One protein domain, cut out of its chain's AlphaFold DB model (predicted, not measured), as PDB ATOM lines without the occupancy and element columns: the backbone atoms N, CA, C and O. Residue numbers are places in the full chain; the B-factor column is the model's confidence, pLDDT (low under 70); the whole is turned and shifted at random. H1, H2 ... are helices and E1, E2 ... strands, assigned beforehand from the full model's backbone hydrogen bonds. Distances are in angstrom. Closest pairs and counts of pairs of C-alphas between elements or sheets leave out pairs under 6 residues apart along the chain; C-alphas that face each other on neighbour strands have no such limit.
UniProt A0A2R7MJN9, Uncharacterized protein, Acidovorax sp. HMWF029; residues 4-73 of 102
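This is residues 4 to 73 of the 102 residues of an uncharacterized protein of Acidovorax sp. HMWF029 (UniProt A0A2R7MJN9). This is a loose, elongated row of parts: H1 and H2 make a crosswise pair at one end, H3 stands alone in the middle, and the small hairpin of E1 and E2 makes the other end. The last printed residues fold back on that hairpin, residues 71 to 72 pairing with residues 64 to 65 of E2. The printed part has 70 residues, with three named helices and then two named strands, in the order H1, H2, H3, E1, E2; the sheet, E1 - E2, is antiparallel. The class is mostly helix, though under half of the residues, 31 of 70, are in named elements. The radius of gyration of the C-alphas is 14.9 A, and the spans are 43 by 22 by 21 A.

Find C-alpha 9 at (36.179, 52.695, -14.289); from there H1, residues 9 to 15, runs 9.9 A. H2, residues 20 to 27, follows with 10.5 A. Look for C-alpha 35 at (33.119, 36.138, -23.492), where H3, residues 35 to 44, begins its 14.2 A. E1, residues 58 to 60, and E2, residues 63 to 65, measure 6.1 A each; E2 ends at C-alpha 65, (42.527, 41.526, -43.516).

H1 and H2 touch, about perpendicular at 77 degrees; their closest C-alphas, of Ala 13 and Glu 20, are 5.4 A apart. H3 touches no helix and is apart from H1, H2 and E2. In the hairpin E1 and E2, antiparallel at 139 degrees, look at N 60 and O 63, 2.9 A, and N 65 and O 58, 2.8 A, both within hydrogen-bond range. In H1, H2 and H3 every O i to N i+4 pair is within that range.

The two C-alphas farthest apart, of Arg 21 and Glu 68, are 42.8 A apart. The printed part has no cut, and the long link is H3 to E1, residues 45 to 57. The mean pLDDT of the printed part is 90.6, and no printed residue is under 70.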
ATOM      1  N   SER A   4      40.960  52.861 -23.888       85.44
ATOM      2  CA  SER A   4      41.027  53.227 -25.311       85.44
ATOM      3  C   SER A   4      39.713  53.804 -25.847       85.44
ATOM      4  O   SER A   4      39.726  54.506 -26.848       85.44
ATOM      5  N   LEU A   5      38.597  53.562 -25.152       86.81
ATOM      6  CA  LEU A   5      37.297  54.177 -25.422       86.81
ATOM      7  C   LEU A   5      37.117  55.516 -24.682       86.81
ATOM      8  O   LEU A   5      36.031  56.082 -24.718       86.81
ATOM      9  N   GLY A   6      38.140  55.996 -23.962       90.69
ATOM     10  CA  GLY A   6      38.070  57.217 -23.157       90.69
ATOM     11  C   GLY A   6      37.214  57.101 -21.891       90.69
ATOM     12  O   GLY A   6      36.894  58.120 -21.291       90.69
ATOM     13  N   MET A   7      36.833  55.885 -21.486       93.50
ATOM     14  CA  MET A   7      36.014  55.659 -20.291       93.50
ATOM     15  C   MET A   7      36.870  55.555 -19.023       93.50
ATOM     16  O   MET A   7      37.945  54.940 -19.031       93.50
ATOM     17  N   ASP A   8      36.345  56.072 -17.917       93.06
ATOM     18  CA  ASP A   8      36.805  55.743 -16.569       93.06
ATOM     19  C   ASP A   8      36.187  54.418 -16.055       93.06
ATOM     20  O   ASP A   8      35.393  53.755 -16.734       93.06
ATOM     21  N   LEU A   9      36.620  53.969 -14.870       92.06
ATOM     22  CA  LEU A   9      36.179  52.695 -14.289       92.06
ATOM     23  C   LEU A   9      34.663  52.684 -13.969       92.06
ATOM     24  O   LEU A   9      33.995  51.736 -14.398       92.06
ATOM     25  N   PRO A  10      34.083  53.715 -13.318       95.25
ATOM     26  CA  PRO A  10      32.636  53.805 -13.095       95.25
ATOM     27  C   PRO A  10      31.801  53.825 -14.384       95.25
ATOM     28  O   PRO A  10      30.780  53.140 -14.478       95.25
ATOM     29  N   GLN A  11      32.230  54.573 -15.402       95.38
ATOM     30  CA  GLN A  11      31.556  54.649 -16.699       95.38
ATOM     31  C   GLN A  11      31.541  53.292 -17.395       95.38
ATOM     32  O   GLN A  11      30.497  52.872 -17.898       95.38
ATOM     33  N   CYS A  12      32.670  52.579 -17.386       94.94
ATOM     34  CA  CYS A  12      32.742  51.245 -17.969       94.94
ATOM     35  C   CYS A  12      31.866  50.243 -17.203       94.94
ATOM     36  O   CYS A  12      31.140  49.467 -17.825       94.94
ATOM     37  N   ALA A  13      31.869  50.291 -15.868       95.56
ATOM     38  CA  ALA A  13      31.014  49.442 -15.042       95.56
ATOM     39  C   ALA A  13      29.524  49.670 -15.356       95.56
ATOM     40  O   ALA A  13      28.785  48.711 -15.592       95.56
ATOM     41  N   LYS A  14      29.107  50.939 -15.471       96.19
ATOM     42  CA  LYS A  14      27.746  51.318 -15.873       96.19
ATOM     43  C   LYS A  14      27.404  50.835 -17.282       96.19
ATOM     44  O   LYS A  14      26.336  50.267 -17.476       96.19
ATOM     45  N   PHE A  15      28.303  51.030 -18.247       95.69
ATOM     46  CA  PHE A  15      28.122  50.595 -19.635       95.69
ATOM     47  C   PHE A  15      27.948  49.075 -19.754       95.69
ATOM     48  O   PHE A  15      27.108  48.593 -20.506       95.69
ATOM     49  N   LEU A  16      28.725  48.314 -18.984       94.69
ATOM     50  CA  LEU A  16      28.681  46.853 -18.966       94.69
ATOM     51  C   LEU A  16      27.605  46.286 -18.029       94.69
ATOM     52  O   LEU A  16      27.476  45.066 -17.942       94.69
ATOM     53  N   HIS A  17      26.854  47.145 -17.332       95.81
ATOM     54  CA  HIS A  17      25.864  46.767 -16.322       95.81
ATOM     55  C   HIS A  17      26.421  45.829 -15.233       95.81
ATOM     56  O   HIS A  17      25.761  44.887 -14.794       95.81
ATOM     57  N   VAL A  18      27.647  46.093 -14.774       95.81
ATOM     58  CA  VAL A  18      28.297  45.367 -13.672       95.81
ATOM     59  C   VAL A  18      28.753  46.322 -12.575       95.81
ATOM     60  O   VAL A  18      28.773  47.536 -12.742       95.81
ATOM     61  N   THR A  19      29.135  45.770 -11.425       97.19
ATOM     62  CA  THR A  19      29.726  46.568 -10.343       97.19
ATOM     63  C   THR A  19      31.192  46.889 -10.630       97.19
ATOM     64  O   THR A  19      31.896  46.086 -11.246       97.19
ATOM     65  N   GLU A  20      31.684  48.007 -10.096       96.44
ATOM     66  CA  GLU A  20      33.107  48.375 -10.145       96.44
ATOM     67  C   GLU A  20      34.010  47.267  -9.584       96.44
ATOM     68  O   GLU A  20      35.044  46.943 -10.163       96.44
ATOM     69  N   ARG A  21      33.567  46.591  -8.515       96.69
ATOM     70  CA  ARG A  21      34.246  45.422  -7.936       96.69
ATOM     71  C   ARG A  21      34.404  44.282  -8.943       96.69
ATOM     72  O   ARG A  21      35.460  43.659  -9.003       96.69
ATOM     73  N   THR A  22      33.356  43.978  -9.711       96.31
ATOM     74  CA  THR A  22      33.399  42.935 -10.748       96.31
ATOM     75  C   THR A  22      34.420  43.291 -11.820       96.31
ATOM     76  O   THR A  22      35.249  42.453 -12.168       96.31
ATOM     77  N   LEU A  23      34.398  44.541 -12.289       94.38
ATOM     78  CA  LEU A  23      35.333  45.027 -13.296       94.38
ATOM     79  C   LEU A  23      36.782  44.990 -12.780       94.38
ATOM     80  O   LEU A  23      37.661  44.479 -13.466       94.38
ATOM     81  N   HIS A  24      37.022  45.405 -11.535       93.75
ATOM     82  CA  HIS A  24      38.337  45.324 -10.894       93.75
ATOM     83  C   HIS A  24      38.837  43.875 -10.726       93.75
ATOM     84  O   HIS A  24      40.015  43.577 -10.931       93.75
ATOM     85  N   ASN A  25      37.949  42.934 -10.392       94.81
ATOM     86  CA  ASN A  25      38.303  41.513 -10.321       94.81
ATOM     87  C   ASN A  25      38.704  40.935 -11.685       94.81
ATOM     88  O   ASN A  25      39.534  40.030 -11.745       94.81
ATOM     89  N   TRP A  26      38.112  41.440 -12.768       94.62
ATOM     90  CA  TRP A  26      38.518  41.084 -14.122       94.62
ATOM     91  C   TRP A  26      39.875  41.681 -14.490       94.62
ATOM     92  O   TRP A  26      40.728  40.971 -15.015       94.62
ATOM     93  N   GLU A  27      40.107  42.959 -14.180       90.12
ATOM     94  CA  GLU A  27      41.382  43.631 -14.468       90.12
ATOM     95  C   GLU A  27      42.560  43.044 -13.684       90.12
ATOM     96  O   GLU A  27      43.659  42.930 -14.220       90.12
ATOM     97  N   SER A  28      42.330  42.623 -12.439       93.00
ATOM     98  CA  SER A  28      43.334  41.937 -11.611       93.00
ATOM     99  C   SER A  28      43.566  40.475 -12.008       93.00
ATOM    100  O   SER A  28      44.429  39.816 -11.432       93.00
ATOM    101  N   GLY A  29      42.787  39.935 -12.953       91.88
ATOM    102  CA  GLY A  29      42.868  38.537 -13.378       91.88
ATOM    103  C   GLY A  29      42.326  37.529 -12.359       91.88
ATOM    104  O   GLY A  29      42.397  36.325 -12.597       91.88
ATOM    105  N   LYS A  30      41.744  37.989 -11.242       94.19
ATOM    106  CA  LYS A  30      41.138  37.124 -10.219       94.19
ATOM    107  C   LYS A  30      39.958  36.320 -10.771       94.19
ATOM    108  O   LYS A  30      39.736  35.182 -10.364       94.19
ATOM    109  N   HIS A  31      39.203  36.914 -11.693       94.38
ATOM    110  CA  HIS A  31      38.139  36.244 -12.433       94.38
ATOM    111  C   HIS A  31      38.277  36.520 -13.931       94.38
ATOM    112  O   HIS A  31      38.592  37.636 -14.334       94.38
ATOM    113  N   GLY A  32      37.998  35.515 -14.762       92.75
ATOM    114  CA  GLY A  32      37.973  35.688 -16.214       92.75
ATOM    115  C   GLY A  32      36.832  36.604 -16.667       92.75
ATOM    116  O   GLY A  32      35.739  36.583 -16.094       92.75
ATOM    117  N   ILE A  33      37.080  37.387 -17.718       94.12
ATOM    118  CA  ILE A  33      36.057  38.231 -18.350       94.12
ATOM    119  C   ILE A  33      35.076  37.326 -19.113       94.12
ATOM    120  O   ILE A  33      35.518  36.526 -19.944       94.12
ATOM    121  N   PRO A  34      33.752  37.454 -18.905       95.31
ATOM    122  CA  PRO A  34      32.764  36.759 -19.720       95.31
ATOM    123  C   PRO A  34      32.952  37.047 -21.214       95.31
ATOM    124  O   PRO A  34      33.133  38.195 -21.623       95.31
ATOM    125  N   CYS A  35      32.849  36.015 -22.056       92.25
ATOM    126  CA  CYS A  35      33.119  36.138 -23.492       92.25
ATOM    127  C   CYS A  35      32.264  37.218 -24.180       92.25
ATOM    128  O   CYS A  35      32.767  37.923 -25.052       92.25
ATOM    129  N   ALA A  36      30.993  37.366 -23.793       92.75
ATOM    130  CA  ALA A  36      30.104  38.381 -24.359       92.75
ATOM    131  C   ALA A  36      30.609  39.804 -24.075       92.75
ATOM    132  O   ALA A  36      30.699  40.623 -24.986       92.75
ATOM    133  N   THR A  37      31.019  40.072 -22.832       94.31
ATOM    134  CA  THR A  37      31.609  41.350 -22.420       94.31
ATOM    135  C   THR A  37      32.911  41.628 -23.160       94.31
ATOM    136  O   THR A  37      33.126  42.734 -23.650       94.31
ATOM    137  N   PHE A  38      33.761  40.607 -23.295       90.75
ATOM    138  CA  PHE A  38      35.022  40.735 -24.015       90.75
ATOM    139  C   PHE A  38      34.809  41.089 -25.496       90.75
ATOM    140  O   PHE A  38      35.431  42.025 -25.999       90.75
ATOM    141  N   LYS A  39      33.891  40.391 -26.176       89.19
ATOM    142  CA  LYS A  39      33.526  40.665 -27.577       89.19
ATOM    143  C   LYS A  39      32.896  42.042 -27.750       89.19
ATOM    144  O   LYS A  39      33.292  42.776 -28.647       89.19
ATOM    145  N   LEU A  40      31.989  42.440 -26.856       92.31
ATOM    146  CA  LEU A  40      31.400  43.778 -26.880       92.31
ATOM    147  C   LEU A  40      32.482  44.860 -26.791       92.31
ATOM    148  O   LEU A  40      32.494  45.790 -27.590       92.31
ATOM    149  N   LEU A  41      33.429  44.724 -25.863       90.50
ATOM    150  CA  LEU A  41      34.530  45.676 -25.737       90.50
ATOM    151  C   LEU A  41      35.422  45.692 -26.986       90.50
ATOM    152  O   LEU A  41      35.860  46.766 -27.389       90.50
ATOM    153  N   ARG A  42      35.673  44.547 -27.631       87.94
ATOM    154  CA  ARG A  42      36.403  44.506 -28.910       87.94
ATOM    155  C   ARG A  42      35.643  45.217 -30.022       87.94
ATOM    156  O   ARG A  42      36.241  46.032 -30.717       87.94
ATOM    157  N   LEU A  43      34.345  44.964 -30.144       89.19
ATOM    158  CA  LEU A  43      33.472  45.620 -31.112       89.19
ATOM    159  C   LEU A  43      33.482  47.144 -30.935       89.19
ATOM    160  O   LEU A  43      33.708  47.872 -31.897       89.19
ATOM    161  N   MET A  44      33.321  47.627 -29.700       88.12
ATOM    162  CA  MET A  44      33.346  49.064 -29.400       88.12
ATOM    163  C   MET A  44      34.707  49.707 -29.687       88.12
ATOM    164  O   MET A  44      34.769  50.880 -30.032       88.12
ATOM    165  N   ASN A  45      35.797  48.944 -29.572       85.81
ATOM    166  CA  ASN A  45      37.143  49.391 -29.940       85.81
ATOM    167  C   ASN A  45      37.434  49.266 -31.449       85.81
ATOM    168  O   ASN A  45      38.571  49.479 -31.862       85.81
ATOM    169  N   GLY A  46      36.450  48.879 -32.270       79.62
ATOM    170  CA  GLY A  46      36.640  48.660 -33.706       79.62
ATOM    171  C   GLY A  46      37.512  47.447 -34.043       79.62
ATOM    172  O   GLY A  46      38.015  47.348 -35.153       79.62
ATOM    173  N   LEU A  47      37.713  46.521 -33.098       81.81
ATOM    174  CA  LEU A  47      38.548  45.320 -33.259       81.81
ATOM    175  C   LEU A  47      37.763  44.093 -33.746       81.81
ATOM    176  O   LEU A  47      38.340  43.019 -33.929       81.81
ATOM    177  N   GLU A  48      36.448  44.228 -33.903       83.69
ATOM    178  CA  GLU A  48      35.559  43.226 -34.489       83.69
ATOM    179  C   GLU A  48      34.601  43.905 -35.471       83.69
ATOM    180  O   GLU A  48      34.170  45.036 -35.247       83.69
ATOM    181  N   LEU A  49      34.273  43.207 -36.560       85.81
ATOM    182  CA  LEU A  49      33.396  43.695 -37.622       85.81
ATOM    183  C   LEU A  49      32.053  42.950 -37.554       85.81
ATOM    184  O   LEU A  49      32.022  41.732 -37.745       85.81
ATOM    185  N   PRO A  50      30.935  43.635 -37.258       83.31
ATOM    186  CA  PRO A  50      29.648  42.980 -37.085       83.31
ATOM    187  C   PRO A  50      28.943  42.745 -38.426       83.31
ATOM    188  O   PRO A  50      28.913  43.616 -39.289       83.31
ATOM    189  N   GLY A  51      28.270  41.600 -38.562       83.25
ATOM    190  CA  GLY A  51      27.375  41.308 -39.688       83.25
ATOM    191  C   GLY A  51      27.931  40.299 -40.696       83.25
ATOM    192  O   GLY A  51      29.136  40.122 -40.845       83.25
ATOM    193  N   LYS A  52      27.023  39.616 -41.408       86.31
ATOM    194  CA  LYS A  52      27.370  38.507 -42.318       86.31
ATOM    195  C   LYS A  52      28.278  38.928 -43.477       86.31
ATOM    196  O   LYS A  52      29.075  38.122 -43.934       86.31
ATOM    197  N   THR A  53      28.173  40.171 -43.940       88.88
ATOM    198  CA  THR A  53      28.999  40.715 -45.034       88.88
ATOM    199  C   THR A  53      30.474  40.835 -44.665       88.88
ATOM    200  O   THR A  53      31.323  40.830 -45.549       88.88
ATOM    201  N   TRP A  54      30.778  40.908 -43.368       89.44
ATOM    202  CA  TRP A  54      32.134  40.970 -42.830       89.44
ATOM    203  C   TRP A  54      32.651  39.602 -42.373       89.44
ATOM    204  O   TRP A  54      33.704  39.513 -41.748       89.44
ATOM    205  N   ALA A  55      31.939  38.513 -42.677       86.88
ATOM    206  CA  ALA A  55      32.395  37.171 -42.331       86.88
ATOM    207  C   ALA A  55      33.766  36.880 -42.965       86.88
ATOM    208  O   ALA A  55      33.959  37.064 -44.166       86.88
ATOM    209  N   GLY A  56      34.714  36.433 -42.137       86.88
ATOM    210  CA  GLY A  56      36.097  36.163 -42.539       86.88
ATOM    211  C   GLY A  56      36.995  37.402 -42.636       86.88
ATOM    212  O   GLY A  56      38.190  37.243 -42.851       86.88
ATOM    213  N   TRP A  57      36.453  38.610 -42.467       90.62
ATOM    214  CA  TRP A  57      37.260  39.817 -42.318       90.62
ATOM    215  C   TRP A  57      37.739  39.947 -40.873       90.62
ATOM    216  O   TRP A  57      36.994  39.667 -39.932       90.62
ATOM    217  N   GLU A  58      38.970  40.404 -40.679       86.38
ATOM    218  CA  GLU A  58      39.552  40.557 -39.346       86.38
ATOM    219  C   GLU A  58      40.462  41.784 -39.264       86.38
ATOM    220  O   GLU A  58      41.113  42.152 -40.237       86.38
ATOM    221  N   PHE A  59      40.544  42.403 -38.084       86.50
ATOM    222  CA  PHE A  59      41.614  43.351 -37.790       86.50
ATOM    223  C   PHE A  59      42.785  42.611 -37.147       86.50
ATOM    224  O   PHE A  59      42.668  42.084 -36.036       86.50
ATOM    225  N   ARG A  60      43.929  42.592 -37.835       82.75
ATOM    226  CA  ARG A  60      45.168  41.957 -37.375       82.75
ATOM    227  C   ARG A  60      46.303  42.969 -37.461       82.75
ATOM    228  O   ARG A  60      46.562  43.514 -38.524       82.75
ATOM    229  N   VAL A  61      46.979  43.226 -36.336       82.00
ATOM    230  CA  VAL A  61      48.136  44.149 -36.260       82.00
ATOM    231  C   VAL A  61      47.830  45.497 -36.945       82.00
ATOM    232  O   VAL A  61      48.550  45.946 -37.829       82.00
ATOM    233  N   CYS A  62      46.704  46.117 -36.575       81.44
ATOM    234  CA  CYS A  62      46.232  47.398 -37.127       81.44
ATOM    235  C   CYS A  62      45.935  47.420 -38.641       81.44
ATOM    236  O   CYS A  62      45.718  48.495 -39.195       81.44
ATOM    237  N   LYS A  63      45.882  46.262 -39.309       88.19
ATOM    238  CA  LYS A  63      45.477  46.130 -40.714       88.19
ATOM    239  C   LYS A  63      44.129  45.434 -40.814       88.19
ATOM    240  O   LYS A  63      43.817  44.566 -39.997       88.19
ATOM    241  N   LEU A  64      43.344  45.814 -41.816       90.12
ATOM    242  CA  LEU A  64      42.133  45.094 -42.185       90.12
ATOM    243  C   LEU A  64      42.534  43.936 -43.097       90.12
ATOM    244  O   LEU A  64      43.102  44.166 -44.157       90.12
ATOM    245  N   CYS A  65      42.248  42.702 -42.707       90.25
ATOM    246  CA  CYS A  65      42.527  41.526 -43.516       90.25
ATOM    247  C   CYS A  65      41.235  40.995 -44.140       90.25
ATOM    248  O   CYS A  65      40.221  40.852 -43.452       90.25
ATOM    249  N   SER A  66      41.271  40.709 -45.440       91.69
ATOM    250  CA  SER A  66      40.177  40.045 -46.143       91.69
ATOM    251  C   SER A  66      40.188  38.530 -45.910       91.69
ATOM    252  O   SER A  66      41.236  37.961 -45.595       91.69
ATOM    253  N   PRO A  67      39.055  37.845 -46.164       90.88
ATOM    254  CA  PRO A  67      38.968  36.385 -46.074       90.88
ATOM    255  C   PRO A  67      39.959  35.638 -46.982       90.88
ATOM    256  O   PRO A  67      40.332  34.505 -46.699       90.88
ATOM    257  N   GLU A  68      40.394  36.270 -48.074       93.38
ATOM    258  CA  GLU A  68      41.405  35.748 -49.006       93.38
ATOM    259  C   GLU A  68      42.854  35.940 -48.510       93.38
ATOM    260  O   GLU A  68      43.799  35.575 -49.206       93.38
ATOM    261  N   GLY A  69      43.049  36.514 -47.317       88.75
ATOM    262  CA  GLY A  69      44.358  36.691 -46.686       88.75
ATOM    263  C   GLY A  69      45.110  37.955 -47.107       88.75
ATOM    264  O   GLY A  69      46.282  38.111 -46.762       88.75
ATOM    265  N   ARG A  70      44.473  38.881 -47.836       90.19
ATOM    266  CA  ARG A  70      45.097  40.170 -48.174       90.19
ATOM    267  C   ARG A  70      44.939  41.155 -47.034       90.19
ATOM    268  O   ARG A  70      43.897  41.198 -46.394       90.19
ATOM    269  N   SER A  71      45.970  41.954 -46.801       90.06
ATOM    270  CA  SER A  71      45.965  42.991 -45.771       90.06
ATOM    271  C   SER A  71      45.860  44.366 -46.413       90.06
ATOM    272  O   SER A  71      46.565  44.637 -47.379       90.06
ATOM    273  N   PHE A  72      45.011  45.211 -45.841       88.19
ATOM    274  CA  PHE A  72      44.766  46.584 -46.249       88.19
ATOM    275  C   PHE A  72      45.139  47.525 -45.105       88.19
ATOM    276  O   PHE A  72      44.704  47.354 -43.959       88.19
ATOM    277  N   GLU A  73      45.943  48.527 -45.423       89.00
ATOM    278  CA  GLU A  73      46.165  49.703 -44.595       89.00
ATOM    279  C   GLU A  73      45.075  50.749 -44.871       89.00
ATOM    280  O   GLU A  73      44.432  50.753 -45.921       89.00
TER     281      GLU A  73